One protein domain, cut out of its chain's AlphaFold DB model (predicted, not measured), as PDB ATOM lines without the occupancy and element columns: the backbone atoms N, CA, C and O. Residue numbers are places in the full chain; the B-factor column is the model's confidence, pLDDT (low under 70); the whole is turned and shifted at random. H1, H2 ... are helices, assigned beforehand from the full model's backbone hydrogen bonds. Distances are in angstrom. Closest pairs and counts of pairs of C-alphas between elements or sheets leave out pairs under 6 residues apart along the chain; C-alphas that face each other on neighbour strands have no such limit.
ATOM      1  N   ALA A 311     204.080 198.216 129.504       58.75
ATOM      2  CA  ALA A 311     204.307 199.306 130.444       58.75
ATOM      3  C   ALA A 311     204.043 200.723 129.883       58.75
ATOM      4  O   ALA A 311     203.657 201.605 130.640       58.75
ATOM      5  N   THR A 312     204.233 200.966 128.580       59.72
ATOM      6  CA  THR A 312     204.063 202.313 127.983       59.72
ATOM      7  C   THR A 312     202.637 202.590 127.521       59.72
ATOM      8  O   THR A 312     202.155 203.710 127.663       59.72
ATOM      9  N   VAL A 313     201.937 201.562 127.032       62.75
ATOM     10  CA  VAL A 313     200.534 201.675 126.614       62.75
ATOM     11  C   VAL A 313     199.644 201.926 127.831       62.75
ATOM     12  O   VAL A 313     198.812 202.827 127.791       62.75
ATOM     13  N   GLY A 314     199.901 201.239 128.952       71.06
ATOM     14  CA  GLY A 314     199.152 201.440 130.193       71.06
ATOM     15  C   GLY A 314     199.229 202.874 130.725       71.06
ATOM     16  O   GLY A 314     198.203 203.438 131.080       71.06
ATOM     17  N   ALA A 315     200.410 203.499 130.733       76.31
ATOM     18  CA  ALA A 315     200.587 204.840 131.301       76.31
ATOM     19  C   ALA A 315     199.796 205.930 130.554       76.31
ATOM     20  O   ALA A 315     199.207 206.810 131.179       76.31
ATOM     21  N   GLN A 316     199.755 205.864 129.223       82.38
ATOM     22  CA  GLN A 316     199.027 206.850 128.423       82.38
ATOM     23  C   GLN A 316     197.517 206.643 128.508       82.38
ATOM     24  O   GLN A 316     196.758 207.584 128.713       82.38
ATOM     25  N   GLU A 317     197.101 205.386 128.449       81.62
ATOM     26  CA  GLU A 317     195.725 204.974 128.658       81.62
ATOM     27  C   GLU A 317     195.172 205.376 130.034       81.62
ATOM     28  O   GLU A 317     193.988 205.696 130.163       81.62
ATOM     29  N   ILE A 318     196.039 205.361 131.048       80.00
ATOM     30  CA  ILE A 318     195.754 205.824 132.402       80.00
ATOM     31  C   ILE A 318     195.536 207.343 132.419       80.00
ATOM     32  O   ILE A 318     194.567 207.842 132.995       80.00
ATOM     33  N   GLU A 319     196.429 208.088 131.774       85.00
ATOM     34  CA  GLU A 319     196.347 209.545 131.719       85.00
ATOM     35  C   GLU A 319     195.102 210.022 130.960       85.00
ATOM     36  O   GLU A 319     194.468 211.001 131.356       85.00
ATOM     37  N   ASP A 320     194.687 209.286 129.927       86.88
ATOM     38  CA  ASP A 320     193.445 209.557 129.208       86.88
ATOM     39  C   ASP A 320     192.228 209.403 130.132       86.88
ATOM     40  O   ASP A 320     191.427 210.331 130.232       86.88
ATOM     41  N   VAL A 321     192.125 208.311 130.903       83.12
ATOM     42  CA  VAL A 321     191.025 208.120 131.874       83.12
ATOM     43  C   VAL A 321     191.024 209.217 132.946       83.12
ATOM     44  O   VAL A 321     189.962 209.730 133.300       83.12
ATOM     45  N   ARG A 322     192.193 209.653 133.429       85.94
ATOM     46  CA  ARG A 322     192.293 210.783 134.372       85.94
ATOM     47  C   ARG A 322     191.793 212.085 133.764       85.94
ATOM     48  O   ARG A 322     191.001 212.796 134.385       85.94
ATOM     49  N   ARG A 323     192.220 212.390 132.538       90.19
ATOM     50  CA  ARG A 323     191.778 213.578 131.802       90.19
ATOM     51  C   ARG A 323     190.272 213.539 131.562       90.19
ATOM     52  O   ARG A 323     189.606 214.570 131.667       90.19
ATOM     53  N   GLU A 324     189.735 212.351 131.307       88.38
ATOM     54  CA  GLU A 324     188.314 212.113 131.137       88.38
ATOM     55  C   GLU A 324     187.504 212.341 132.413       88.38
ATOM     56  O   GLU A 324     186.514 213.071 132.361       88.38
ATOM     57  N   ILE A 325     187.926 211.764 133.541       85.62
ATOM     58  CA  ILE A 325     187.296 211.972 134.852       85.62
ATOM     59  C   ILE A 325     187.349 213.453 135.234       85.62
ATOM     60  O   ILE A 325     186.344 214.016 135.659       85.62
ATOM     61  N   ALA A 326     188.489 214.117 135.023       86.75
ATOM     62  CA  ALA A 326     188.624 215.545 135.287       86.75
ATOM     63  C   ALA A 326     187.701 216.391 134.393       86.75
ATOM     64  O   ALA A 326     187.181 217.410 134.840       86.75
ATOM     65  N   ALA A 327     187.470 215.978 133.142       86.56
ATOM     66  CA  ALA A 327     186.495 216.623 132.268       86.56
ATOM     67  C   ALA A 327     185.055 216.410 132.756       86.56
ATOM     68  O   ALA A 327     184.284 217.362 132.738       86.56
ATOM     69  N   VAL A 328     184.708 215.212 133.248       83.94
ATOM     70  CA  VAL A 328     183.391 214.934 133.852       83.94
ATOM     71  C   VAL A 328     183.188 215.767 135.114       83.94
ATOM     72  O   VAL A 328     182.161 216.424 135.247       83.94
ATOM     73  N   ALA A 329     184.187 215.823 135.994       84.88
ATOM     74  CA  ALA A 329     184.153 216.633 137.208       84.88
ATOM     75  C   ALA A 329     184.008 218.131 136.897       84.88
ATOM     76  O   ALA A 329     183.180 218.802 137.504       84.88
ATOM     77  N   ARG A 330     184.758 218.651 135.910       85.38
ATOM     78  CA  ARG A 330     184.593 220.032 135.431       85.38
ATOM     79  C   ARG A 330     183.220 220.256 134.824       85.38
ATOM     80  O   ARG A 330     182.586 221.227 135.197       85.38
ATOM     81  N   SER A 331     182.722 219.343 133.987       81.44
ATOM     82  CA  SER A 331     181.361 219.465 133.465       81.44
ATOM     83  C   SER A 331     180.346 219.462 134.598       81.44
ATOM     84  O   SER A 331     179.500 220.326 134.597       81.44
ATOM     85  N   MET A 332     180.460 218.605 135.618       79.31
ATOM     86  CA  MET A 332     179.572 218.622 136.788       79.31
ATOM     87  C   MET A 332     179.642 219.938 137.570       79.31
ATOM     88  O   MET A 332     178.640 220.359 138.137       79.31
ATOM     89  N   HIS A 333     180.811 220.579 137.604       79.00
ATOM     90  CA  HIS A 333     180.996 221.873 138.249       79.00
ATOM     91  C   HIS A 333     180.473 223.043 137.402       79.00
ATOM     92  O   HIS A 333     179.881 223.959 137.953       79.00
ATOM     93  N   ASP A 334     180.647 223.000 136.079       73.44
ATOM     94  CA  ASP A 334     180.087 223.968 135.124       73.44
ATOM     95  C   ASP A 334     178.564 223.810 135.010       73.44
ATOM     96  O   ASP A 334     177.821 224.778 134.859       73.44
ATOM     97  N   LEU A 335     178.090 222.578 135.186       68.81
ATOM     98  CA  LEU A 335     176.718 222.197 135.483       68.81
ATOM     99  C   LEU A 335     176.339 222.532 136.909       68.81
ATOM    100  O   LEU A 335     175.578 221.793 137.535       68.81
ATOM    101  N   ASP A 336     176.809 223.667 137.415       64.12
ATOM    102  CA  ASP A 336     176.234 224.265 138.592       64.12
ATOM    103  C   ASP A 336     174.777 224.627 138.253       64.12
ATOM    104  O   ASP A 336     174.411 225.767 137.963       64.12
ATOM    105  N   ALA A 337     173.906 223.611 138.321       57.31
ATOM    106  CA  ALA A 337     172.454 223.634 138.212       57.31
ATOM    107  C   ALA A 337     171.844 224.616 139.222       57.31
ATOM    108  O   ALA A 337     170.656 224.930 139.172       57.31
ATOM    109  N   ARG A 338     172.687 225.149 140.117       63.12
ATOM    110  CA  ARG A 338     172.464 226.337 140.923       63.12
ATOM    111  C   ARG A 338     171.956 227.512 140.105       63.12
ATOM    112  O   ARG A 338     171.115 228.215 140.631       63.12
ATOM    113  N   GLN A 339     172.398 227.759 138.873       70.56
ATOM    114  CA  GLN A 339     171.971 228.967 138.150       70.56
ATOM    115  C   GLN A 339     170.458 228.964 137.827       70.56
ATOM    116  O   GLN A 339     169.763 229.858 138.316       70.56
ATOM    117  N   PRO A 340     169.906 227.955 137.125       72.94
ATOM    118  CA  PRO A 340     168.471 227.902 136.839       72.94
ATOM    119  C   PRO A 340     167.623 227.562 138.077       72.94
ATOM    120  O   PRO A 340     166.555 228.142 138.270       72.94
ATOM    121  N   LEU A 341     168.095 226.690 138.982       73.44
ATOM    122  CA  LEU A 341     167.344 226.375 140.203       73.44
ATOM    123  C   LEU A 341     167.320 227.556 141.185       73.44
ATOM    124  O   LEU A 341     166.280 227.830 141.776       73.44
ATOM    125  N   ALA A 342     168.415 228.310 141.334       79.12
ATOM    126  CA  ALA A 342     168.415 229.509 142.172       79.12
ATOM    127  C   ALA A 342     167.582 230.638 141.558       79.12
ATOM    128  O   ALA A 342     166.978 231.403 142.310       79.12
ATOM    129  N   GLN A 343     167.509 230.746 140.225       83.06
ATOM    130  CA  GLN A 343     166.559 231.645 139.560       83.06
ATOM    131  C   GLN A 343     165.118 231.252 139.897       83.06
ATOM    132  O   GLN A 343     164.334 232.104 140.316       83.06
ATOM    133  N   LEU A 344     164.800 229.958 139.844       80.62
ATOM    134  CA  LEU A 344     163.477 229.439 140.175       80.62
ATOM    135  C   LEU A 344     163.120 229.617 141.661       80.62
ATOM    136  O   LEU A 344     162.035 230.096 141.988       80.62
ATOM    137  N   GLU A 345     164.044 229.317 142.574       85.06
ATOM    138  CA  GLU A 345     163.883 229.589 144.005       85.06
ATOM    139  C   GLU A 345     163.699 231.081 144.282       85.06
ATOM    140  O   GLU A 345     162.901 231.461 145.142       85.06
ATOM    141  N   ARG A 346     164.444 231.939 143.575       86.81
ATOM    142  CA  ARG A 346     164.308 233.390 143.690       86.81
ATOM    143  C   ARG A 346     162.937 233.836 143.195       86.81
ATOM    144  O   ARG A 346     162.310 234.624 143.895       86.81
ATOM    145  N   ALA A 347     162.451 233.301 142.075       84.88
ATOM    146  CA  ALA A 347     161.116 233.573 141.547       84.88
ATOM    147  C   ALA A 347     160.010 233.109 142.510       84.88
ATOM    148  O   ALA A 347     159.081 233.863 142.780       84.88
ATOM    149  N   VAL A 348     160.131 231.920 143.115       85.69
ATOM    150  CA  VAL A 348     159.167 231.422 144.116       85.69
ATOM    151  C   VAL A 348     159.221 232.221 145.420       85.69
ATOM    152  O   VAL A 348     158.180 232.489 146.021       85.69
ATOM    153  N   ARG A 349     160.409 232.645 145.873       87.69
ATOM    154  CA  ARG A 349     160.527 233.556 147.024       87.69
ATOM    155  C   ARG A 349     159.917 234.919 146.722       87.69
ATOM    156  O   ARG A 349     159.256 235.468 147.597       87.69
ATOM    157  N   ASP A 350     160.126 235.450 145.521       87.12
ATOM    158  CA  ASP A 350     159.539 236.721 145.100       87.12
ATOM    159  C   ASP A 350     158.011 236.626 145.031       87.12
ATOM    160  O   ASP A 350     157.318 237.440 145.636       87.12
ATOM    161  N   LEU A 351     157.485 235.553 144.431       84.31
ATOM    162  CA  LEU A 351     156.059 235.231 144.431       84.31
ATOM    163  C   LEU A 351     155.497 235.150 145.857       84.31
ATOM    164  O   LEU A 351     154.460 235.740 146.143       84.31
ATOM    165  N   GLY A 352     156.197 234.476 146.775       86.62
ATOM    166  CA  GLY A 352     155.804 234.393 148.184       86.62
ATOM    167  C   GLY A 352     155.722 235.763 148.865       86.62
ATOM    168  O   GLY A 352     154.728 236.054 149.524       86.62
ATOM    169  N   ARG A 353     156.718 236.634 148.650       88.56
ATOM    170  CA  ARG A 353     156.703 238.011 149.178       88.56
ATOM    171  C   ARG A 353     155.556 238.834 148.600       88.56
ATOM    172  O   ARG A 353     154.921 239.580 149.338       88.56
ATOM    173  N   ARG A 354     155.267 238.690 147.304       83.31
ATOM    174  CA  ARG A 354     154.134 239.368 146.652       83.31
ATOM    175  C   ARG A 354     152.794 238.897 147.211       83.31
ATOM    176  O   ARG A 354     151.923 239.721 147.468       83.31
ATOM    177  N   VAL A 355     152.640 237.597 147.467       82.56
ATOM    178  CA  VAL A 355     151.438 237.041 148.113       82.56
ATOM    179  C   VAL A 355     151.289 237.555 149.549       82.56
ATOM    180  O   VAL A 355     150.181 237.895 149.957       82.56
ATOM    181  N   GLU A 356     152.381 237.663 150.311       85.12
ATOM    182  CA  GLU A 356     152.362 238.255 151.657       85.12
ATOM    183  C   GLU A 356     151.994 239.745 151.635       85.12
ATOM    184  O   GLU A 356     151.161 240.172 152.434       85.12
ATOM    185  N   ALA A 357     152.539 240.519 150.691       84.69
ATOM    186  CA  ALA A 357     152.166 241.920 150.492       84.69
ATOM    187  C   ALA A 357     150.680 242.058 150.110       84.69
ATOM    188  O   ALA A 357     149.950 242.834 150.721       84.69
ATOM    189  N   SER A 358     150.195 241.222 149.186       79.06
ATOM    190  CA  SER A 358     148.780 241.175 148.799       79.06
ATOM    191  C   SER A 358     147.864 240.774 149.961       79.06
ATOM    192  O   SER A 358     146.734 241.245 150.035       79.06
ATOM    193  N   ARG A 359     148.334 239.963 150.918       82.81
ATOM    194  CA  ARG A 359     147.576 239.622 152.135       82.81
ATOM    195  C   ARG A 359     147.401 240.803 153.084       82.81
ATOM    196  O   ARG A 359     146.398 240.852 153.789       82.81
ATOM    197  N   ALA A 360     148.351 241.733 153.116       85.00
ATOM    198  CA  ALA A 360     148.220 242.938 153.928       85.00
ATOM    199  C   ALA A 360     147.137 243.890 153.384       85.00
ATOM    200  O   ALA A 360     146.534 244.629 154.161       85.00
ATOM    201  N   GLU A 361     146.871 243.848 152.076       81.56
ATOM    202  CA  GLU A 361     146.003 244.809 151.377       81.56
ATOM    203  C   GLU A 361     144.681 244.201 150.864       81.56
ATOM    204  O   GLU A 361     143.719 244.931 150.622       81.56
ATOM    205  N   GLY A 362     144.599 242.874 150.713       78.25
ATOM    206  CA  GLY A 362     143.505 242.171 150.038       78.25
ATOM    207  C   GLY A 362     142.663 241.234 150.922       78.25
ATOM    208  O   GLY A 362     143.030 240.903 152.049       78.25
ATOM    209  N   PRO A 363     141.502 240.766 150.415       80.25
ATOM    210  CA  PRO A 363     140.622 239.850 151.136       80.25
ATOM    211  C   PRO A 363     141.258 238.459 151.297       80.25
ATOM    212  O   PRO A 363     141.645 237.814 150.322       80.25
ATOM    213  N   GLU A 364     141.272 237.951 152.533       81.00
ATOM    214  CA  GLU A 364     141.932 236.689 152.919       81.00
ATOM    215  C   GLU A 364     141.478 235.462 152.096       81.00
ATOM    216  O   GLU A 364     142.245 234.517 151.888       81.00
ATOM    217  N   ALA A 365     140.253 235.502 151.556       78.94
ATOM    218  CA  ALA A 365     139.685 234.463 150.697       78.94
ATOM    219  C   ALA A 365     140.453 234.253 149.375       78.94
ATOM    220  O   ALA A 365     140.442 233.146 148.837       78.94
ATOM    221  N   VAL A 366     141.122 235.289 148.860       76.75
ATOM    222  CA  VAL A 366     141.923 235.221 147.624       76.75
ATOM    223  C   VAL A 366     143.369 234.828 147.926       76.75
ATOM    224  O   VAL A 366     143.990 234.097 147.155       76.75
ATOM    225  N   THR A 367     143.908 235.255 149.068       81.12
ATOM    226  CA  THR A 367     145.332 235.086 149.389       81.12
ATOM    227  C   THR A 367     145.669 233.718 149.976       81.12
ATOM    228  O   THR A 367     146.781 233.230 149.785       81.12
ATOM    229  N   ALA A 368     144.729 233.055 150.661       83.94
ATOM    230  CA  ALA A 368     144.979 231.741 151.261       83.94
ATOM    231  C   ALA A 368     145.289 230.622 150.232       83.94
ATOM    232  O   ALA A 368     146.271 229.902 150.429       83.94
ATOM    233  N   PRO A 369     144.549 230.473 149.110       80.94
ATOM    234  CA  PRO A 369     144.882 229.491 148.070       80.94
ATOM    235  C   PRO A 369     146.258 229.721 147.431       80.94
ATOM    236  O   PRO A 369     146.962 228.766 147.109       80.94
ATOM    237  N   LEU A 370     146.657 230.985 147.286       78.94
ATOM    238  CA  LEU A 370     147.946 231.368 146.712       78.94
ATOM    239  C   LEU A 370     149.109 231.067 147.655       78.94
ATOM    240  O   LEU A 370     150.137 230.558 147.213       78.94
ATOM    241  N   ALA A 371     148.934 231.315 148.955       84.00
ATOM    242  CA  ALA A 371     149.920 230.943 149.964       84.00
ATOM    243  C   ALA A 371     150.139 229.419 149.999       84.00
ATOM    244  O   ALA A 371     151.280 228.963 150.065       84.00
ATOM    245  N   ASN A 372     149.061 228.636 149.877       86.06
ATOM    246  CA  ASN A 372     149.150 227.178 149.789       86.06
ATOM    247  C   ASN A 372     149.874 226.725 148.515       86.06
ATOM    248  O   ASN A 372     150.752 225.873 148.597       86.06
ATOM    249  N   LEU A 373     149.575 227.325 147.357       83.31
ATOM    250  CA  LEU A 373     150.291 227.017 146.116       83.31
ATOM    251  C   LEU A 373     151.786 227.351 146.225       83.31
ATOM    252  O   LEU A 373     152.615 226.558 145.796       83.31
ATOM    253  N   ALA A 374     152.146 228.491 146.816       83.75
ATOM    254  CA  ALA A 374     153.546 228.867 147.010       83.75
ATOM    255  C   ALA A 374     154.284 227.903 147.958       83.75
ATOM    256  O   ALA A 374     155.458 227.603 147.734       83.75
ATOM    257  N   ALA A 375     153.606 227.395 148.995       85.12
ATOM    258  CA  ALA A 375     154.140 226.355 149.873       85.12
ATOM    259  C   ALA A 375     154.319 225.021 149.127       85.12
ATOM    260  O   ALA A 375     155.407 224.458 149.157       85.12
ATOM    261  N   GLU A 376     153.311 224.578 148.369       84.62
ATOM    262  CA  GLU A 376     153.393 223.376 147.528       84.62
ATOM    263  C   GLU A 376     154.512 223.481 146.483       84.62
ATOM    264  O   GLU A 376     155.254 222.526 146.267       84.62
ATOM    265  N   MET A 377     154.678 224.649 145.852       82.25
ATOM    266  CA  MET A 377     155.785 224.924 144.936       82.25
ATOM    267  C   MET A 377     157.134 224.805 145.635       82.25
ATOM    268  O   MET A 377     158.056 224.227 145.071       82.25
ATOM    269  N   ARG A 378     157.258 225.313 146.862       85.06
ATOM    270  CA  ARG A 378     158.492 225.215 147.645       85.06
ATOM    271  C   ARG A 378     158.807 223.770 148.031       85.06
ATOM    272  O   ARG A 378     159.957 223.366 147.903       85.06
ATOM    273  N   ASP A 379     157.803 222.995 148.429       83.38
ATOM    274  CA  ASP A 379     157.963 221.574 148.750       83.38
ATOM    275  C   ASP A 379     158.348 220.765 147.503       83.38
ATOM    276  O   ASP A 379     159.276 219.960 147.550       83.38
ATOM    277  N   MET A 380     157.711 221.033 146.357       79.81
ATOM    278  CA  MET A 380     158.070 220.411 145.078       79.81
ATOM    279  C   MET A 380     159.489 220.782 144.637       79.81
ATOM    280  O   MET A 380     160.232 219.911 144.199       79.81
ATOM    281  N   LEU A 381     159.898 222.047 144.783       80.94
ATOM    282  CA  LEU A 381     161.269 222.473 144.486       80.94
ATOM    283  C   LEU A 381     162.293 221.852 145.434       80.94
ATOM    284  O   LEU A 381     163.374 221.483 144.993       80.94
ATOM    285  N   SER A 382     161.945 221.690 146.712       82.06
ATOM    286  CA  SER A 382     162.797 220.996 147.675       82.06
ATOM    287  C   SER A 382     162.924 219.505 147.359       82.06
ATOM    288  O   SER A 382     163.981 218.933 147.600       82.06
ATOM    289  N   ALA A 383     161.874 218.868 146.834       77.88
ATOM    290  CA  ALA A 383     161.920 217.477 146.382       77.88
ATOM    291  C   ALA A 383     162.710 217.308 145.072       77.88
ATOM    292  O   ALA A 383     163.247 216.240 144.803       77.88
ATOM    293  N   LEU A 384     162.788 218.370 144.268       72.62
ATOM    294  CA  LEU A 384     163.595 218.450 143.054       72.62
ATOM    295  C   LEU A 384     165.045 218.860 143.312       72.62
ATOM    296  O   LEU A 384     165.789 219.007 142.344       72.62
ATOM    297  N   ASP A 385     165.438 219.083 144.571       72.88
ATOM    298  CA  ASP A 385     166.800 219.472 144.909       72.88
ATOM    299  C   ASP A 385     167.766 218.410 144.364       72.88
ATOM    300  O   ASP A 385     167.754 217.271 144.834       72.88
ATOM    301  N   PRO A 386     168.603 218.737 143.364       72.19
ATOM    302  CA  PRO A 386     169.479 217.752 142.760       72.19
ATOM    303  C   PRO A 386     170.729 217.513 143.620       72.19
ATOM    304  O   PRO A 386     171.544 216.655 143.283       72.19
ATOM    305  N   ARG A 387     170.912 218.247 144.733       74.50
ATOM    306  CA  ARG A 387     172.076 218.117 145.627       74.50
ATOM    307  C   ARG A 387     172.326 216.695 146.134       74.50
ATOM    308  O   ARG A 387     173.491 216.302 146.120       74.50
ATOM    309  N   PRO A 388     171.322 215.909 146.574       72.75
ATOM    310  CA  PRO A 388     171.551 214.538 147.022       72.75
ATOM    311  C   PRO A 388     172.091 213.662 145.886       72.75
ATOM    312  O   PRO A 388     173.100 212.980 146.077       72.75
ATOM    313  N   GLY A 389     171.496 213.774 144.692       73.94
ATOM    314  CA  GLY A 389     171.918 213.048 143.496       73.94
ATOM    315  C   GLY A 389     173.323 213.441 143.037       73.94
ATOM    316  O   GLY A 389     174.170 212.574 142.830       73.94
ATOM    317  N   PHE A 390     173.630 214.740 142.959       75.56
ATOM    318  CA  PHE A 390     174.976 215.210 142.617       75.56
ATOM    319  C   PHE A 390     176.022 214.782 143.646       75.56
ATOM    320  O   PHE A 390     177.093 214.326 143.254       75.56
ATOM    321  N   ALA A 391     175.713 214.846 144.945       76.81
ATOM    322  CA  ALA A 391     176.615 214.364 145.987       76.81
ATOM    323  C   ALA A 391     176.839 212.844 145.897       76.81
ATOM    324  O   ALA A 391     177.931 212.362 146.196       76.81
ATOM    325  N   ALA A 392     175.831 212.071 145.481       76.94
ATOM    326  CA  ALA A 392     175.984 210.642 145.222       76.94
ATOM    327  C   ALA A 392     176.891 210.373 144.008       76.94
ATOM    328  O   ALA A 392     177.797 209.544 144.106       76.94
ATOM    329  N   ILE A 393     176.707 211.108 142.904       78.50
ATOM    330  CA  ILE A 393     177.561 211.008 141.708       78.50
ATOM    331  C   ILE A 393     178.998 211.429 142.036       78.50
ATOM    332  O   ILE A 393     179.936 210.747 141.635       78.50
ATOM    333  N   GLU A 394     179.190 212.501 142.804       84.38
ATOM    334  CA  GLU A 394     180.515 212.964 143.219       84.38
ATOM    335  C   GLU A 394     181.235 211.907 144.065       84.38
ATOM    336  O   GLU A 394     182.393 211.586 143.792       84.38
ATOM    337  N   ARG A 395     180.546 211.292 145.036       83.50
ATOM    338  CA  ARG A 395     181.103 210.169 145.809       83.50
ATOM    339  C   ARG A 395     181.453 208.979 144.917       83.50
ATOM    340  O   ARG A 395     182.515 208.392 145.105       83.50
ATOM    341  N   ALA A 396     180.603 208.642 143.945       80.81
ATOM    342  CA  ALA A 396     180.876 207.565 142.994       80.81
ATOM    343  C   ALA A 396     182.102 207.875 142.116       80.81
ATOM    344  O   ALA A 396     182.947 207.007 141.911       80.81
ATOM    345  N   LEU A 397     182.252 209.121 141.656       83.81
ATOM    346  CA  LEU A 397     183.407 209.564 140.875       83.81
ATOM    347  C   LEU A 397     184.694 209.538 141.716       83.81
ATOM    348  O   LEU A 397     185.722 209.056 141.250       83.81
ATOM    349  N   GLN A 398     184.635 209.990 142.973       86.94
ATOM    350  CA  GLN A 398     185.757 209.901 143.913       86.94
ATOM    351  C   GLN A 398     186.156 208.447 144.194       86.94
ATOM    352  O   GLN A 398     187.344 208.151 144.318       86.94
ATOM    353  N   ASP A 399     185.190 207.531 144.272       84.06
ATOM    354  CA  ASP A 399     185.458 206.102 144.443       84.06
ATOM    355  C   ASP A 399     186.128 205.496 143.199       84.06
ATOM    356  O   ASP A 399     187.118 204.773 143.318       84.06
ATOM    357  N   VAL A 400     185.674 205.869 141.994       82.00
ATOM    358  CA  VAL A 400     186.335 205.513 140.725       82.00
ATOM    359  C   VAL A 400     187.783 206.010 140.704       82.00
ATOM    360  O   VAL A 400     188.678 205.230 140.383       82.00
ATOM    361  N   VAL A 401     188.038 207.259 141.111       86.56
ATOM    362  CA  VAL A 401     189.399 207.823 141.207       86.56
ATOM    363  C   VAL A 401     190.254 207.040 142.201       86.56
ATOM    364  O   VAL A 401     191.353 206.621 141.854       86.56
ATOM    365  N   ARG A 402     189.748 206.768 143.410       88.12
ATOM    366  CA  ARG A 402     190.490 206.003 144.428       88.12
ATOM    367  C   ARG A 402     190.835 204.595 143.957       88.12
ATOM    368  O   ARG A 402     191.949 204.129 144.188       88.12
ATOM    369  N   ARG A 403     189.897 203.913 143.296       80.94
ATOM    370  CA  ARG A 403     190.116 202.574 142.727       80.94
ATOM    371  C   ARG A 403     191.146 202.607 141.615       80.94
ATOM    372  O   ARG A 403     192.019 201.747 141.567       80.94
ATOM    373  N   PHE A 404     191.060 203.612 140.757       83.62
ATOM    374  CA  PHE A 404     192.004 203.820 139.679       83.62
ATOM    375  C   PHE A 404     193.418 204.083 140.212       83.62
ATOM    376  O   PHE A 404     194.357 203.386 139.831       83.62
ATOM    377  N   ASP A 405     193.574 204.999 141.167       85.88
ATOM    378  CA  ASP A 405     194.865 205.276 141.800       85.88
ATOM    379  C   ASP A 405     195.407 204.036 142.527       85.88
ATOM    380  O   ASP A 405     196.581 203.693 142.376       85.88
ATOM    381  N   GLY A 406     194.541 203.282 143.212       85.25
ATOM    382  CA  GLY A 406     194.886 201.993 143.813       85.25
ATOM    383  C   GLY A 406     195.325 200.936 142.792       85.25
ATOM    384  O   GLY A 406     196.249 200.170 143.059       85.25
ATOM    385  N   ALA A 407     194.720 200.901 141.602       81.62
ATOM    386  CA  ALA A 407     195.141 200.021 140.517       81.62
ATOM    387  C   ALA A 407     196.518 200.421 139.969       81.62
ATOM    388  O   ALA A 407     197.366 199.552 139.780       81.62
ATOM    389  N   THR A 408     196.773 201.721 139.794       81.88
ATOM    390  CA  THR A 408     198.070 202.224 139.308       81.88
ATOM    391  C   THR A 408     199.207 202.101 140.322       81.88
ATOM    392  O   THR A 408     200.358 201.937 139.925       81.88
ATOM    393  N   GLY A 409     198.908 202.144 141.624       82.69
ATOM    394  CA  GLY A 409     199.901 202.005 142.693       82.69
ATOM    395  C   GLY A 409     200.408 200.573 142.900       82.69
ATOM    396  O   GLY A 409     201.396 200.369 143.605       82.69
ATOM    397  N   ARG A 410     199.758 199.569 142.299       83.56
ATOM    398  CA  ARG A 410     200.183 198.166 142.373       83.56
ATOM    399  C   ARG A 410     201.292 197.903 141.349       83.56
ATOM    400  O   ARG A 410     201.115 198.108 140.153       83.56
ATOM    401  N   SER A 411     202.418 197.356 141.806       79.25
ATOM    402  CA  SER A 411     203.621 197.064 141.002       79.25
ATOM    403  C   SER A 411     203.406 196.064 139.851       79.25
ATOM    404  O   SER A 411     204.318 195.839 139.062       79.25
ATOM    405  N   GLY A 412     202.226 195.439 139.772       79.44
ATOM    406  CA  GLY A 412     201.862 194.439 138.764       79.44
ATOM    407  C   GLY A 412     201.291 195.004 137.459       79.44
ATOM    408  O   GLY A 412     200.962 194.222 136.573       79.44
ATOM    409  N   GLY A 413     201.182 196.331 137.328       76.75
ATOM    410  CA  GLY A 413     200.495 196.966 136.202       76.75
ATOM    411  C   GLY A 413     198.970 196.905 136.340       76.75
ATOM    412  O   GLY A 413     198.421 196.104 137.098       76.75
ATOM    413  N   VAL A 414     198.277 197.794 135.628       78.94
ATOM    414  CA  VAL A 414     196.809 197.817 135.594       78.94
ATOM    415  C   VAL A 414     196.323 196.707 134.670       78.94
ATOM    416  O   VAL A 414     196.758 196.615 133.523       78.94
ATOM    417  N   ASP A 415     195.413 195.870 135.159       82.12
ATOM    418  CA  ASP A 415     194.755 194.865 134.332       82.12
ATOM    419  C   ASP A 415     193.913 195.551 133.245       82.12
ATOM    420  O   ASP A 415     193.066 196.400 133.532       82.12
ATOM    421  N   ALA A 416     194.129 195.163 131.989       79.94
ATOM    422  CA  ALA A 416     193.386 195.682 130.849       79.94
ATOM    423  C   ALA A 416     191.866 195.483 131.003       79.94
ATOM    424  O   ALA A 416     191.089 196.309 130.518       79.94
ATOM    425  N   SER A 417     191.430 194.425 131.700       81.00
ATOM    426  CA  SER A 417     190.006 194.179 131.951       81.00
ATOM    427  C   SER A 417     189.399 195.184 132.942       81.00
ATOM    428  O   SER A 417     188.314 195.710 132.688       81.00
ATOM    429  N   GLU A 418     190.123 195.523 134.016       81.88
ATOM    430  CA  GLU A 418     189.705 196.542 134.992       81.88
ATOM    431  C   GLU A 418     189.630 197.912 134.323       81.88
ATOM    432  O   GLU A 418     188.656 198.646 134.489       81.88
ATOM    433  N   LEU A 419     190.628 198.237 133.501       83.75
ATOM    434  CA  LEU A 419     190.669 199.499 132.779       83.75
ATOM    435  C   LEU A 419     189.521 199.629 131.765       83.75
ATOM    436  O   LEU A 419     188.910 200.693 131.656       83.75
ATOM    437  N   ALA A 420     189.182 198.546 131.058       83.12
ATOM    438  CA  ALA A 420     188.031 198.515 130.157       83.12
ATOM    439  C   ALA A 420     186.701 198.697 130.910       83.12
ATOM    440  O   ALA A 420     185.834 199.439 130.446       83.12
ATOM    441  N   ALA A 421     186.553 198.077 132.086       82.88
ATOM    442  CA  ALA A 421     185.371 198.241 132.931       82.88
ATOM    443  C   ALA A 421     185.223 199.687 133.437       82.88
ATOM    444  O   ALA A 421     184.136 200.261 133.350       82.88
ATOM    445  N   LEU A 422     186.320 200.307 133.884       81.62
ATOM    446  CA  LEU A 422     186.329 201.704 134.330       81.62
ATOM    447  C   LEU A 422     185.971 202.669 133.191       81.62
ATOM    448  O   LEU A 422     185.201 203.605 133.401       81.62
ATOM    449  N   ARG A 423     186.456 202.419 131.968       85.31
ATOM    450  CA  ARG A 423     186.076 203.204 130.781       85.31
ATOM    451  C   ARG A 423     184.599 203.075 130.439       85.31
ATOM    452  O   ARG A 423     183.941 204.087 130.211       85.31
ATOM    453  N   ALA A 424     184.073 201.851 130.417       85.50
ATOM    454  CA  ALA A 424     182.655 201.608 130.161       85.50
ATOM    455  C   ALA A 424     181.769 202.330 131.191       85.50
ATOM    456  O   ALA A 424     180.801 202.987 130.816       85.50
ATOM    457  N   GLN A 425     182.150 202.291 132.470       82.75
ATOM    458  CA  GLN A 425     181.433 202.998 133.525       82.75
ATOM    459  C   GLN A 425     181.509 204.520 133.358       82.75
ATOM    460  O   GLN A 425     180.498 205.203 133.488       82.75
ATOM    461  N   ASN A 426     182.688 205.066 133.055       84.38
ATOM    462  CA  ASN A 426     182.850 206.505 132.848       84.38
ATOM    463  C   ASN A 426     182.040 206.989 131.628       84.38
ATOM    464  O   ASN A 426     181.425 208.054 131.664       84.38
ATOM    465  N   ALA A 427     181.965 206.175 130.570       85.38
ATOM    466  CA  ALA A 427     181.104 206.427 129.417       85.38
ATOM    467  C   ALA A 427     179.608 206.380 129.778       85.38
ATOM    468  O   ALA A 427     178.849 207.225 129.305       85.38
ATOM    469  N   GLU A 428     179.177 205.455 130.641       83.62
ATOM    470  CA  GLU A 428     177.790 205.409 131.125       83.62
ATOM    471  C   GLU A 428     177.455 206.621 132.005       83.62
ATOM    472  O   GLU A 428     176.431 207.260 131.780       83.62
ATOM    473  N   ILE A 429     178.334 207.000 132.943       81.62
ATOM    474  CA  ILE A 429     178.170 208.206 133.775       81.62
ATOM    475  C   ILE A 429     178.047 209.444 132.885       81.62
ATOM    476  O   ILE A 429     177.145 210.254 133.086       81.62
ATOM    477  N   ARG A 430     178.901 209.563 131.861       84.25
ATOM    478  CA  ARG A 430     178.805 210.630 130.860       84.25
ATOM    479  C   ARG A 430     177.494 210.602 130.107       84.25
ATOM    480  O   ARG A 430     176.885 211.650 129.991       84.25
ATOM    481  N   SER A 431     177.051 209.447 129.618       83.50
ATOM    482  CA  SER A 431     175.777 209.334 128.902       83.50
ATOM    483  C   SER A 431     174.599 209.744 129.784       83.50
ATOM    484  O   SER A 431     173.699 210.426 129.309       83.50
ATOM    485  N   LEU A 432     174.609 209.360 131.064       79.50
ATOM    486  CA  LEU A 432     173.577 209.736 132.032       79.50
ATOM    487  C   LEU A 432     173.603 211.236 132.337       79.50
ATOM    488  O   LEU A 432     172.545 211.856 132.425       79.50
ATOM    489  N   LEU A 433     174.799 211.815 132.469       78.50
ATOM    490  CA  LEU A 433     174.979 213.259 132.576       78.50
ATOM    491  C   LEU A 433     174.458 213.948 131.316       78.50
ATOM    492  O   LEU A 433     173.553 214.759 131.435       78.50
ATOM    493  N   ASP A 434     174.925 213.581 130.124       79.94
ATOM    494  CA  ASP A 434     174.494 214.154 128.844       79.94
ATOM    495  C   ASP A 434     172.972 214.068 128.655       79.94
ATOM    496  O   ASP A 434     172.353 215.040 128.231       79.94
ATOM    497  N   ASP A 435     172.342 212.948 129.015       75.31
ATOM    498  CA  ASP A 435     170.884 212.794 128.969       75.31
ATOM    499  C   ASP A 435     170.171 213.696 129.986       75.31
ATOM    500  O   ASP A 435     169.113 214.260 129.679       75.31
ATOM    501  N   ALA A 436     170.741 213.874 131.180       72.06
ATOM    502  CA  ALA A 436     170.248 214.841 132.155       72.06
ATOM    503  C   ALA A 436     170.420 216.285 131.646       72.06
ATOM    504  O   ALA A 436     169.523 217.110 131.826       72.06
ATOM    505  N   LEU A 437     171.515 216.578 130.936       71.44
ATOM    506  CA  LEU A 437     171.831 217.902 130.392       71.44
ATOM    507  C   LEU A 437     171.012 218.282 129.183       71.44
ATOM    508  O   LEU A 437     170.670 219.447 129.017       71.44
ATOM    509  N   ARG A 438     170.694 217.303 128.338       73.31
ATOM    510  CA  ARG A 438     169.844 217.463 127.156       73.31
ATOM    511  C   ARG A 438     168.367 217.586 127.510       73.31
ATOM    512  O   ARG A 438     167.550 217.822 126.621       73.31
ATOM    513  N   ARG A 439     168.018 217.540 128.800       65.25
ATOM    514  CA  ARG A 439     166.691 217.891 129.319       65.25
ATOM    515  C   ARG A 439     166.622 219.296 129.962       65.25
ATOM    516  O   ARG A 439     165.995 219.416 131.010       65.25
ATOM    517  N   PRO A 440     167.137 220.390 129.356       58.12
ATOM    518  CA  PRO A 440     167.000 221.732 129.930       58.12
ATOM    519  C   PRO A 440     165.580 222.317 129.756       58.12
ATOM    520  O   PRO A 440     165.247 223.355 130.312       58.12
ATOM    521  N   ALA A 441     164.688 221.641 129.026       57.19
ATOM    522  CA  ALA A 441     163.384 222.179 128.635       57.19
ATOM    523  C   ALA A 441     162.289 222.345 129.726       57.19
ATOM    524  O   ALA A 441     161.378 223.147 129.488       57.19
ATOM    525  N   PRO A 442     162.275 221.645 130.883       63.62
ATOM    526  CA  PRO A 442     161.211 221.849 131.864       63.62
ATOM    527  C   PRO A 442     161.438 223.096 132.728       63.62
ATOM    528  O   PRO A 442     160.470 223.794 133.017       63.62
ATOM    529  N   ILE A 443     162.679 223.422 133.102       69.81
ATOM    530  CA  ILE A 443     162.949 224.472 134.099       69.81
ATOM    531  C   ILE A 443     162.669 225.870 133.535       69.81
ATOM    532  O   ILE A 443     161.874 226.597 134.123       69.81
ATOM    533  N   ASP A 444     163.181 226.201 132.346       75.25
ATOM    534  CA  ASP A 444     162.926 227.500 131.691       75.25
ATOM    535  C   ASP A 444     161.437 227.733 131.390       75.25
ATOM    536  O   ASP A 444     160.962 228.865 131.250       75.25
ATOM    537  N   ARG A 445     160.680 226.643 131.213       75.75
ATOM    538  CA  ARG A 445     159.233 226.700 131.001       75.75
ATOM    539  C   ARG A 445     158.508 226.969 132.314       75.75
ATOM    540  O   ARG A 445     157.608 227.806 132.322       75.75
ATOM    541  N   VAL A 446     158.905 226.302 133.399       75.06
ATOM    542  CA  VAL A 446     158.358 226.549 134.740       75.06
ATOM    543  C   VAL A 446     158.702 227.970 135.194       75.06
ATOM    544  O   VAL A 446     157.818 228.665 135.679       75.06
ATOM    545  N   GLU A 447     159.921 228.457 134.954       82.81
ATOM    546  CA  GLU A 447     160.319 229.833 135.276       82.81
ATOM    547  C   GLU A 447     159.436 230.861 134.555       82.81
ATOM    548  O   GLU A 447     158.804 231.697 135.203       82.81
ATOM    549  N   ARG A 448     159.303 230.752 133.223       83.38
ATOM    550  CA  ARG A 448     158.424 231.632 132.433       83.38
ATOM    551  C   ARG A 448     156.972 231.591 132.907       83.38
ATOM    552  O   ARG A 448     156.282 232.606 132.860       83.38
ATOM    553  N   GLN A 449     156.498 230.435 133.365       77.69
ATOM    554  CA  GLN A 449     155.141 230.278 133.883       77.69
ATOM    555  C   GLN A 449     154.965 230.892 135.274       77.69
ATOM    556  O   GLN A 449     153.938 231.523 135.512       77.69
ATOM    557  N   ILE A 450     155.951 230.766 136.167       80.88
ATOM    558  CA  ILE A 450     155.946 231.430 137.479       80.88
ATOM    559  C   ILE A 450     155.993 232.949 137.302       80.88
ATOM    560  O   ILE A 450     155.215 233.651 137.946       80.88
ATOM    561  N   ALA A 451     156.826 233.451 136.386       83.00
ATOM    562  CA  ALA A 451     156.873 234.869 136.040       83.00
ATOM    563  C   ALA A 451     155.515 235.364 135.510       83.00
ATOM    564  O   ALA A 451     154.958 236.323 136.039       83.00
ATOM    565  N   ALA A 452     154.916 234.643 134.553       82.75
ATOM    566  CA  ALA A 452     153.584 234.964 134.040       82.75
ATOM    567  C   ALA A 452     152.492 234.913 135.127       82.75
ATOM    568  O   ALA A 452     151.487 235.620 135.024       82.75
ATOM    569  N   LEU A 453     152.663 234.087 136.166       77.44
ATOM    570  CA  LEU A 453     151.767 234.061 137.318       77.44
ATOM    571  C   LEU A 453     151.930 235.270 138.221       77.44
ATOM    572  O   LEU A 453     150.923 235.824 138.650       77.44
ATOM    573  N   GLY A 454     153.175 235.660 138.494       82.00
ATOM    574  CA  GLY A 454     153.489 236.891 139.212       82.00
ATOM    575  C   GLY A 454     152.826 238.085 138.533       82.00
ATOM    576  O   GLY A 454     152.069 238.804 139.175       82.00
ATOM    577  N   ASP A 455     152.976 238.204 137.211       84.75
ATOM    578  CA  ASP A 455     152.356 239.281 136.430       84.75
ATOM    579  C   ASP A 455     150.822 239.249 136.488       84.75
ATOM    580  O   ASP A 455     150.166 240.290 136.558       84.75
ATOM    581  N   ARG A 456     150.216 238.055 136.438       80.19
ATOM    582  CA  ARG A 456     148.760 237.909 136.587       80.19
ATOM    583  C   ARG A 456     148.313 238.307 137.989       80.19
ATOM    584  O   ARG A 456     147.305 238.989 138.104       80.19
ATOM    585  N   LEU A 457     149.045 237.917 139.027       74.06
ATOM    586  CA  LEU A 457     148.732 238.274 140.409       74.06
ATOM    587  C   LEU A 457     148.849 239.763 140.666       74.06
ATOM    588  O   LEU A 457     147.954 240.318 141.289       74.06
ATOM    589  N   ASP A 458     149.877 240.412 140.132       82.25
ATOM    590  CA  ASP A 458     150.003 241.864 140.217       82.25
ATOM    591  C   ASP A 458     148.794 242.525 139.549       82.25
ATOM    592  O   ASP A 458     148.136 243.380 140.139       82.25
ATOM    593  N   ARG A 459     148.401 242.062 138.355       83.44
ATOM    594  CA  ARG A 459     147.179 242.555 137.700       83.44
ATOM    595  C   ARG A 459     145.936 242.331 138.553       83.44
ATOM    596  O   ARG A 459     145.090 243.208 138.559       83.44
ATOM    597  N   LEU A 460     145.808 241.208 139.262       75.38
ATOM    598  CA  LEU A 460     144.668 240.937 140.148       75.38
ATOM    599  C   LEU A 460     144.687 241.779 141.424       75.38
ATOM    600  O   LEU A 460     143.628 242.195 141.881       75.38
ATOM    601  N   ALA A 461     145.868 242.037 141.983       72.69
ATOM    602  CA  ALA A 461     146.041 242.876 143.161       72.69
ATOM    603  C   ALA A 461     145.681 244.341 142.863       72.69
ATOM    604  O   ALA A 461     145.113 245.017 143.716       72.69
ATOM    605  N   PHE A 462     145.955 244.808 141.639       77.06
ATOM    606  CA  PHE A 462     145.665 246.180 141.208       77.06
ATOM    607  C   PHE A 462     144.375 246.327 140.377       77.06
ATOM    608  O   PHE A 462     143.951 247.453 140.113       77.06
ATOM    609  N   ALA A 463     143.727 245.232 139.961       73.81
ATOM    610  CA  ALA A 463     142.467 245.286 139.220       73.81
ATOM    611  C   ALA A 463     141.259 245.399 140.170       73.81
ATOM    612  O   ALA A 463     141.108 244.599 141.095       73.81
ATOM    613  N   PRO A 464     140.337 246.343 139.927       55.91
ATOM    614  CA  PRO A 464     139.159 246.518 140.763       55.91
ATOM    615  C   PRO A 464     138.182 245.329 140.655       55.91
ATOM    616  O   PRO A 464     137.643 245.044 139.591       55.91
ATOM    617  N   ALA A 465     137.953 244.661 141.793       66.75
ATOM    618  CA  ALA A 465     136.775 243.897 142.249       66.75
ATOM    619  C   ALA A 465     136.054 242.877 141.328       66.75
ATOM    620  O   ALA A 465     135.011 242.368 141.737       66.75
ATOM    621  N   HIS A 466     136.512 242.573 140.112       67.50
ATOM    622  CA  HIS A 466     135.724 241.769 139.154       67.50
ATOM    623  C   HIS A 466     136.263 240.369 138.857       67.50
ATOM    624  O   HIS A 466     135.629 239.644 138.097       67.50
ATOM    625  N   VAL A 467     137.376 239.950 139.464       72.62
ATOM    626  CA  VAL A 467     137.878 238.581 139.273       72.62
ATOM    627  C   VAL A 467     137.289 237.648 140.316       72.62
ATOM    628  O   VAL A 467     137.400 237.872 141.524       72.62
ATOM    629  N   GLY A 468     136.628 236.604 139.830       79.44
ATOM    630  CA  GLY A 468     135.933 235.643 140.659       79.44
ATOM    631  C   GLY A 468     136.894 234.624 141.290       79.44
ATOM    632  O   GLY A 468     137.843 234.172 140.648       79.44
ATOM    633  N   PRO A 469     136.589 234.126 142.505       77.69
ATOM    634  CA  PRO A 469     137.242 232.951 143.091       77.69
ATOM    635  C   PRO A 469     137.420 231.723 142.161       77.69
ATOM    636  O   PRO A 469     138.442 231.046 142.299       77.69
ATOM    637  N   PRO A 470     136.498 231.387 141.223       81.06
ATOM    638  CA  PRO A 470     136.684 230.219 140.352       81.06
ATOM    639  C   PRO A 470     137.832 230.357 139.345       81.06
ATOM    640  O   PRO A 470     138.478 229.359 139.036       81.06
ATOM    641  N   GLU A 471     138.129 231.563 138.860       79.56
ATOM    642  CA  GLU A 471     139.200 231.787 137.874       79.56
ATOM    643  C   GLU A 471     140.580 231.594 138.515       79.56
ATOM    644  O   GLU A 471     141.475 230.985 137.925       79.56
ATOM    645  N   ILE A 472     140.721 232.023 139.774       77.81
ATOM    646  CA  ILE A 472     141.916 231.781 140.591       77.81
ATOM    647  C   ILE A 472     142.089 230.278 140.843       77.81
ATOM    648  O   ILE A 472     143.183 229.742 140.675       77.81
ATOM    649  N   ALA A 473     141.010 229.571 141.197       80.75
ATOM    650  CA  ALA A 473     141.054 228.127 141.413       80.75
ATOM    651  C   ALA A 473     141.421 227.349 140.134       80.75
ATOM    652  O   ALA A 473     142.205 226.399 140.201       80.75
ATOM    653  N   GLN A 474     140.907 227.767 138.972       84.31
ATOM    654  CA  GLN A 474     141.262 227.179 137.680       84.31
ATOM    655  C   GLN A 474     142.746 227.393 137.358       84.31
ATOM    656  O   GLN A 474     143.435 226.431 137.019       84.31
ATOM    657  N   ALA A 475     143.258 228.616 137.530       77.62
ATOM    658  CA  ALA A 475     144.670 228.911 137.307       77.62
ATOM    659  C   ALA A 475     145.577 228.058 138.211       77.62
ATOM    660  O   ALA A 475     146.543 227.470 137.730       77.62
ATOM    661  N   ILE A 476     145.232 227.909 139.497       79.75
ATOM    662  CA  ILE A 476     145.953 227.030 140.436       79.75
ATOM    663  C   ILE A 476     145.939 225.567 139.954       79.75
ATOM    664  O   ILE A 476     146.970 224.892 139.990       79.75
ATOM    665  N   GLY A 477     144.795 225.080 139.466       83.94
ATOM    666  CA  GLY A 477     144.659 223.723 138.928       83.94
ATOM    667  C   GLY A 477     145.520 223.468 137.688       83.94
ATOM    668  O   GLY A 477     146.197 222.440 137.611       83.94
ATOM    669  N   GLU A 478     145.549 224.414 136.748       82.00
ATOM    670  CA  GLU A 478     146.385 224.340 135.543       82.00
ATOM    671  C   GLU A 478     147.879 224.295 135.894       82.00
ATOM    672  O   GLU A 478     148.623 223.488 135.333       82.00
ATOM    673  N   ILE A 479     148.320 225.096 136.872       74.00
ATOM    674  CA  ILE A 479     149.710 225.096 137.358       74.00
ATOM    675  C   ILE A 479     150.074 223.747 137.959       74.00
ATOM    676  O   ILE A 479     151.112 223.186 137.611       74.00
ATOM    677  N   ARG A 480     149.223 223.197 138.833       79.19
ATOM    678  CA  ARG A 480     149.497 221.909 139.481       79.19
ATOM    679  C   ARG A 480     149.588 220.779 138.448       79.19
ATOM    680  O   ARG A 480     150.483 219.942 138.541       79.19
ATOM    681  N   ALA A 481     148.724 220.790 137.429       80.94
ATOM    682  CA  ALA A 481     148.783 219.834 136.324       80.94
ATOM    683  C   ALA A 481     150.074 219.978 135.496       80.94
ATOM    684  O   ALA A 481     150.706 218.977 135.162       80.94
ATOM    685  N   MET A 482     150.501 221.210 135.206       75.44
ATOM    686  CA  MET A 482     151.745 221.468 134.475       75.44
ATOM    687  C   MET A 482     152.990 221.086 135.278       75.44
ATOM    688  O   MET A 482     153.879 220.440 134.728       75.44
ATOM    689  N   MET A 483     153.047 221.412 136.572       73.44
ATOM    690  CA  MET A 483     154.149 221.010 137.453       73.44
ATOM    691  C   MET A 483     154.235 219.489 137.581       73.44
ATOM    692  O   MET A 483     155.312 218.922 137.432       73.44
ATOM    693  N   SER A 484     153.096 218.815 137.759       78.00
ATOM    694  CA  SER A 484     153.050 217.351 137.814       78.00
ATOM    695  C   SER A 484     153.478 216.687 136.501       78.00
ATOM    696  O   SER A 484     153.966 215.563 136.536       78.00
ATOM    697  N   ALA A 485     153.287 217.343 135.354       76.75
ATOM    698  CA  ALA A 485     153.741 216.843 134.056       76.75
ATOM    699  C   ALA A 485     155.226 217.149 133.783       76.75
ATOM    700  O   ALA A 485     155.890 216.395 133.076       76.75
ATOM    701  N   ALA A 486     155.740 218.257 134.325       69.75
ATOM    702  CA  ALA A 486     157.120 218.705 134.143       69.75
ATOM    703  C   ALA A 486     158.122 217.979 135.053       69.75
ATOM    704  O   ALA A 486     159.305 217.930 134.724       69.75
ATOM    705  N   VAL A 487     157.658 217.412 136.170       67.00
ATOM    706  CA  VAL A 487     158.469 216.633 137.111       67.00
ATOM    707  C   VAL A 487     158.234 215.142 136.866       67.00
ATOM    708  O   VAL A 487     157.310 214.566 137.442       67.00
ATOM    709  N   PRO A 488     159.040 214.471 136.021       63.00
ATOM    710  CA  PRO A 488     159.046 213.021 135.983       63.00
ATOM    711  C   PRO A 488     159.680 212.527 137.284       63.00
ATOM    712  O   PRO A 488     160.891 212.349 137.374       63.00
ATOM    713  N   SER A 489     158.848 212.278 138.290       60.16
ATOM    714  CA  SER A 489     159.213 211.791 139.628       60.16
ATOM    715  C   SER A 489     159.942 210.437 139.644       60.16
ATOM    716  O   SER A 489     160.223 209.918 140.709       60.16
ATOM    717  N   GLY A 490     160.280 209.867 138.484       63.78
ATOM    718  CA  GLY A 490     161.082 208.652 138.371       63.78
ATOM    719  C   GLY A 490     162.482 208.840 137.789       63.78
ATOM    720  O   GLY A 490     163.236 207.876 137.800       63.78
ATOM    721  N   SER A 491     162.866 210.002 137.237       62.53
ATOM    722  CA  SER A 491     164.163 210.089 136.536       62.53
ATOM    723  C   SER A 491     165.361 210.232 137.469       62.53
ATOM    724  O   SER A 491     166.398 209.650 137.176       62.53
ATOM    725  N   VAL A 492     165.228 210.975 138.572       61.72
ATOM    726  CA  VAL A 492     166.306 211.118 139.569       61.72
ATOM    727  C   VAL A 492     166.455 209.818 140.354       61.72
ATOM    728  O   VAL A 492     167.543 209.257 140.374       61.72
ATOM    729  N   ASP A 493     165.351 209.259 140.852       66.25
ATOM    730  CA  ASP A 493     165.337 207.968 141.552       66.25
ATOM    731  C   ASP A 493     165.871 206.816 140.681       66.25
ATOM    732  O   ASP A 493     166.604 205.950 141.160       66.25
ATOM    733  N   ALA A 494     165.555 206.798 139.378       71.81
ATOM    734  CA  ALA A 494     166.114 205.808 138.457       71.81
ATOM    735  C   ALA A 494     167.623 205.993 138.248       71.81
ATOM    736  O   ALA A 494     168.342 205.005 138.097       71.81
ATOM    737  N   LEU A 495     168.107 207.237 138.234       64.81
ATOM    738  CA  LEU A 495     169.526 207.545 138.077       64.81
ATOM    739  C   LEU A 495     170.297 207.189 139.356       64.81
ATOM    740  O   LEU A 495     171.318 206.512 139.269       64.81
ATOM    741  N   GLU A 496     169.763 207.515 140.536       72.12
ATOM    742  CA  GLU A 496     170.304 207.086 141.831       72.12
ATOM    743  C   GLU A 496     170.337 205.559 141.960       72.12
ATOM    744  O   GLU A 496     171.382 204.990 142.278       72.12
ATOM    745  N   GLY A 497     169.233 204.873 141.643       78.62
ATOM    746  CA  GLY A 497     169.164 203.412 141.680       78.62
ATOM    747  C   GLY A 497     170.167 202.745 140.737       78.62
ATOM    748  O   GLY A 497     170.764 201.723 141.075       78.62
ATOM    749  N   ARG A 498     170.414 203.347 139.570       78.44
ATOM    750  CA  ARG A 498     171.368 202.831 138.584       78.44
ATOM    751  C   ARG A 498     172.822 203.091 138.985       78.44
ATOM    752  O   ARG A 498     173.645 202.189 138.861       78.44
ATOM    753  N   VAL A 499     173.130 204.264 139.542       72.75
ATOM    754  CA  VAL A 499     174.455 204.574 140.113       72.75
ATOM    755  C   VAL A 499     174.764 203.666 141.309       72.75
ATOM    756  O   VAL A 499     175.884 203.160 141.427       72.75
ATOM    757  N   ALA A 500     173.775 203.397 142.163       76.38
ATOM    758  CA  ALA A 500     173.910 202.452 143.269       76.38
ATOM    759  C   ALA A 500     174.185 201.023 142.764       76.38
ATOM    760  O   ALA A 500     175.134 200.387 143.224       76.38
ATOM    761  N   ALA A 501     173.429 200.551 141.766       77.19
ATOM    762  CA  ALA A 501     173.628 199.227 141.168       77.19
ATOM    763  C   ALA A 501     175.017 199.068 140.523       77.19
ATOM    764  O   ALA A 501     175.666 198.037 140.700       77.19
ATOM    765  N   LEU A 502     175.504 200.100 139.825       71.81
ATOM    766  CA  LEU A 502     176.858 200.115 139.260       71.81
ATOM    767  C   LEU A 502     177.925 200.052 140.356       71.81
ATOM    768  O   LEU A 502     178.875 199.277 140.255       71.81
ATOM    769  N   SER A 503     177.745 200.825 141.428       70.00
ATOM    770  CA  SER A 503     178.670 200.838 142.566       70.00
ATOM    771  C   SER A 503     178.777 199.457 143.224       70.00
ATOM    772  O   SER A 503     179.883 199.005 143.530       70.00
ATOM    773  N   GLU A 504     177.647 198.757 143.374       78.38
ATOM    774  CA  GLU A 504     177.584 197.393 143.907       78.38
ATOM    775  C   GLU A 504     178.230 196.366 142.965       78.38
ATOM    776  O   GLU A 504     178.988 195.502 143.410       78.38
ATOM    777  N   GLN A 505     177.987 196.471 141.655       77.75
ATOM    778  CA  GLN A 505     178.583 195.574 140.663       77.75
ATOM    779  C   GLN A 505     180.117 195.613 140.704       77.75
ATOM    780  O   GLN A 505     180.768 194.578 140.574       77.75
ATOM    781  N   ILE A 506     180.703 196.787 140.932       62.41
ATOM    782  CA  ILE A 506     182.159 196.935 140.994       62.41
ATOM    783  C   ILE A 506     182.724 196.441 142.324       62.41
ATOM    784  O   ILE A 506     183.785 195.821 142.330       62.41
ATOM    785  N   ALA A 507     182.018 196.663 143.439       72.94
ATOM    786  CA  ALA A 507     182.413 196.089 144.725       72.94
ATOM    787  C   ALA A 507     182.542 194.559 144.617       72.94
ATOM    788  O   ALA A 507     183.562 193.998 145.011       72.94
ATOM    789  N   ARG A 508     181.582 193.909 143.945       79.06
ATOM    790  CA  ARG A 508     181.620 192.463 143.679       79.06
ATOM    791  C   ARG A 508     182.804 192.035 142.806       79.06
ATOM    792  O   ARG A 508     183.385 190.986 143.061       79.06
ATOM    793  N   LEU A 509     183.175 192.818 141.788       73.94
ATOM    794  CA  LEU A 509     184.346 192.516 140.948       73.94
ATOM    795  C   LEU A 509     185.668 192.664 141.719       73.94
ATOM    796  O   LEU A 509     186.581 191.866 141.518       73.94
ATOM    797  N   GLY A 510     185.763 193.648 142.618       69.88
ATOM    798  CA  GLY A 510     186.927 193.827 143.490       69.88
ATOM    799  C   GLY A 510     187.078 192.702 144.519       69.88
ATOM    800  O   GLY A 510     188.180 192.188 144.709       69.88
ATOM    801  N   GLU A 511     185.974 192.284 145.141       76.19
ATOM    802  CA  GLU A 511     185.946 191.169 146.100       76.19
ATOM    803  C   GLU A 511     186.288 189.831 145.435       76.19
ATOM    804  O   GLU A 511     187.160 189.118 145.928       76.19
ATOM    805  N   ALA A 512     185.708 189.540 144.263       77.12
ATOM    806  CA  ALA A 512     186.000 188.319 143.507       77.12
ATOM    807  C   ALA A 512     187.489 188.172 143.141       77.12
ATOM    808  O   ALA A 512     187.966 187.056 142.942       77.12
ATOM    809  N   ARG A 513     188.232 189.285 143.063       63.47
ATOM    810  CA  ARG A 513     189.672 189.292 142.779       63.47
ATOM    811  C   ARG A 513     190.537 189.190 144.035       63.47
ATOM    812  O   ARG A 513     191.590 188.566 143.989       63.47
ATOM    813  N   ALA A 514     190.117 189.783 145.153       74.06
ATOM    814  CA  ALA A 514     190.811 189.615 146.433       74.06
ATOM    815  C   ALA A 514     190.772 188.155 146.925       74.06
ATOM    816  O   ALA A 514     191.652 187.728 147.671       74.06
TER     817      ALA A 514
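This is residues 311 to 514 of the 587 residues of an uncharacterized protein of Rhodoblastus sp (UniProt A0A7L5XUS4). Two bundles of four helices stand end to end and make one long rod, with H1, H4, H5 and H8 in one half and H2, H3, H6 and H7 in the other. The chain passes from half to half through the links H1 to H2, H3 to H4, H5 to H6 and H7 to H8, and folds back at the rod's ends. Both bundles are up and down, each helix running against the one before it in the chain; the bundle of H1, H4, H5 and H8 is held by few contacts, while in the other H2 packs closely on H3 and H6. The 204 printed residues have eight named helices, H1 to H8 in order, and no named strand; the class is all helix. The whole is loose, with a radius of gyration of the C-alphas of 24.2 A and spans of 82 by 27 by 24 A.

H1 begins at C-alpha 311, at (204.307, 199.306, 130.444), and runs over residues 311 to 334, 34.9 A. H2 is residues 338 to 361, 33.9 A, and H3 residues 364 to 383, 28.5 A. H4 is residues 387 to 408, 31.1 A, and H5 residues 416 to 437, 31.0 A. H6, residues 443 to 462, 28.6 A, ends with C-alpha 462 at (145.665, 246.180, 141.208). H7 is residues 469 to 486, 26.0 A. H8, residues 491 to 514, 35.0 A, ends with C-alpha 514 at (190.811, 189.615, 146.433).

H1 touches H4 with residues 322 to 329 alone, opposite ways at a shallow tilt of 14 degrees; their closest C-alphas, of Ile 325 and Leu 397, are 7.6 A apart. H1 only just touches H5, with 3 pairs of C-alphas within 8 A, the closest those of Val 328 and Arg 430, 7.0 A. H4 touches H8 with residues 389 to 396 alone, the closest C-alphas being those of Gly 389 and Glu 496, 6.4 A. H5 and H8 are close but not clearly touching, with the closest C-alphas, of Leu 432 and Leu 495, at 7.6 A. In the other bundle, H2 and H3 form a helical hairpin, with the closest C-alphas, of Arg 359 and Thr 367, at 5.8 A. H2 touches H6, the same way at a shallow tilt of 15 degrees, closest at the C-alphas of Leu 344 and Glu 447, 5.8 A. H3 touches H7 with residues 366 to 373 alone, closest at the C-alphas of Val 366 and Pro 469, 6.9 A. H1 and H2 are apart. Every O i to N i+4 pair is within hydrogen-bond range in H4, H5, H6, H7 and H8; in H1 it is 18 of 20, in H2 19 of 20 and in H3 14 of 16.

The two C-alphas farthest apart, of Gly 412 and Ala 465, are 81.8 A apart. The printed part has no cut and no long link. The mean pLDDT of the printed part is 78.1; 27 residues are under 70, among them 439 to 443 and 486 to 493.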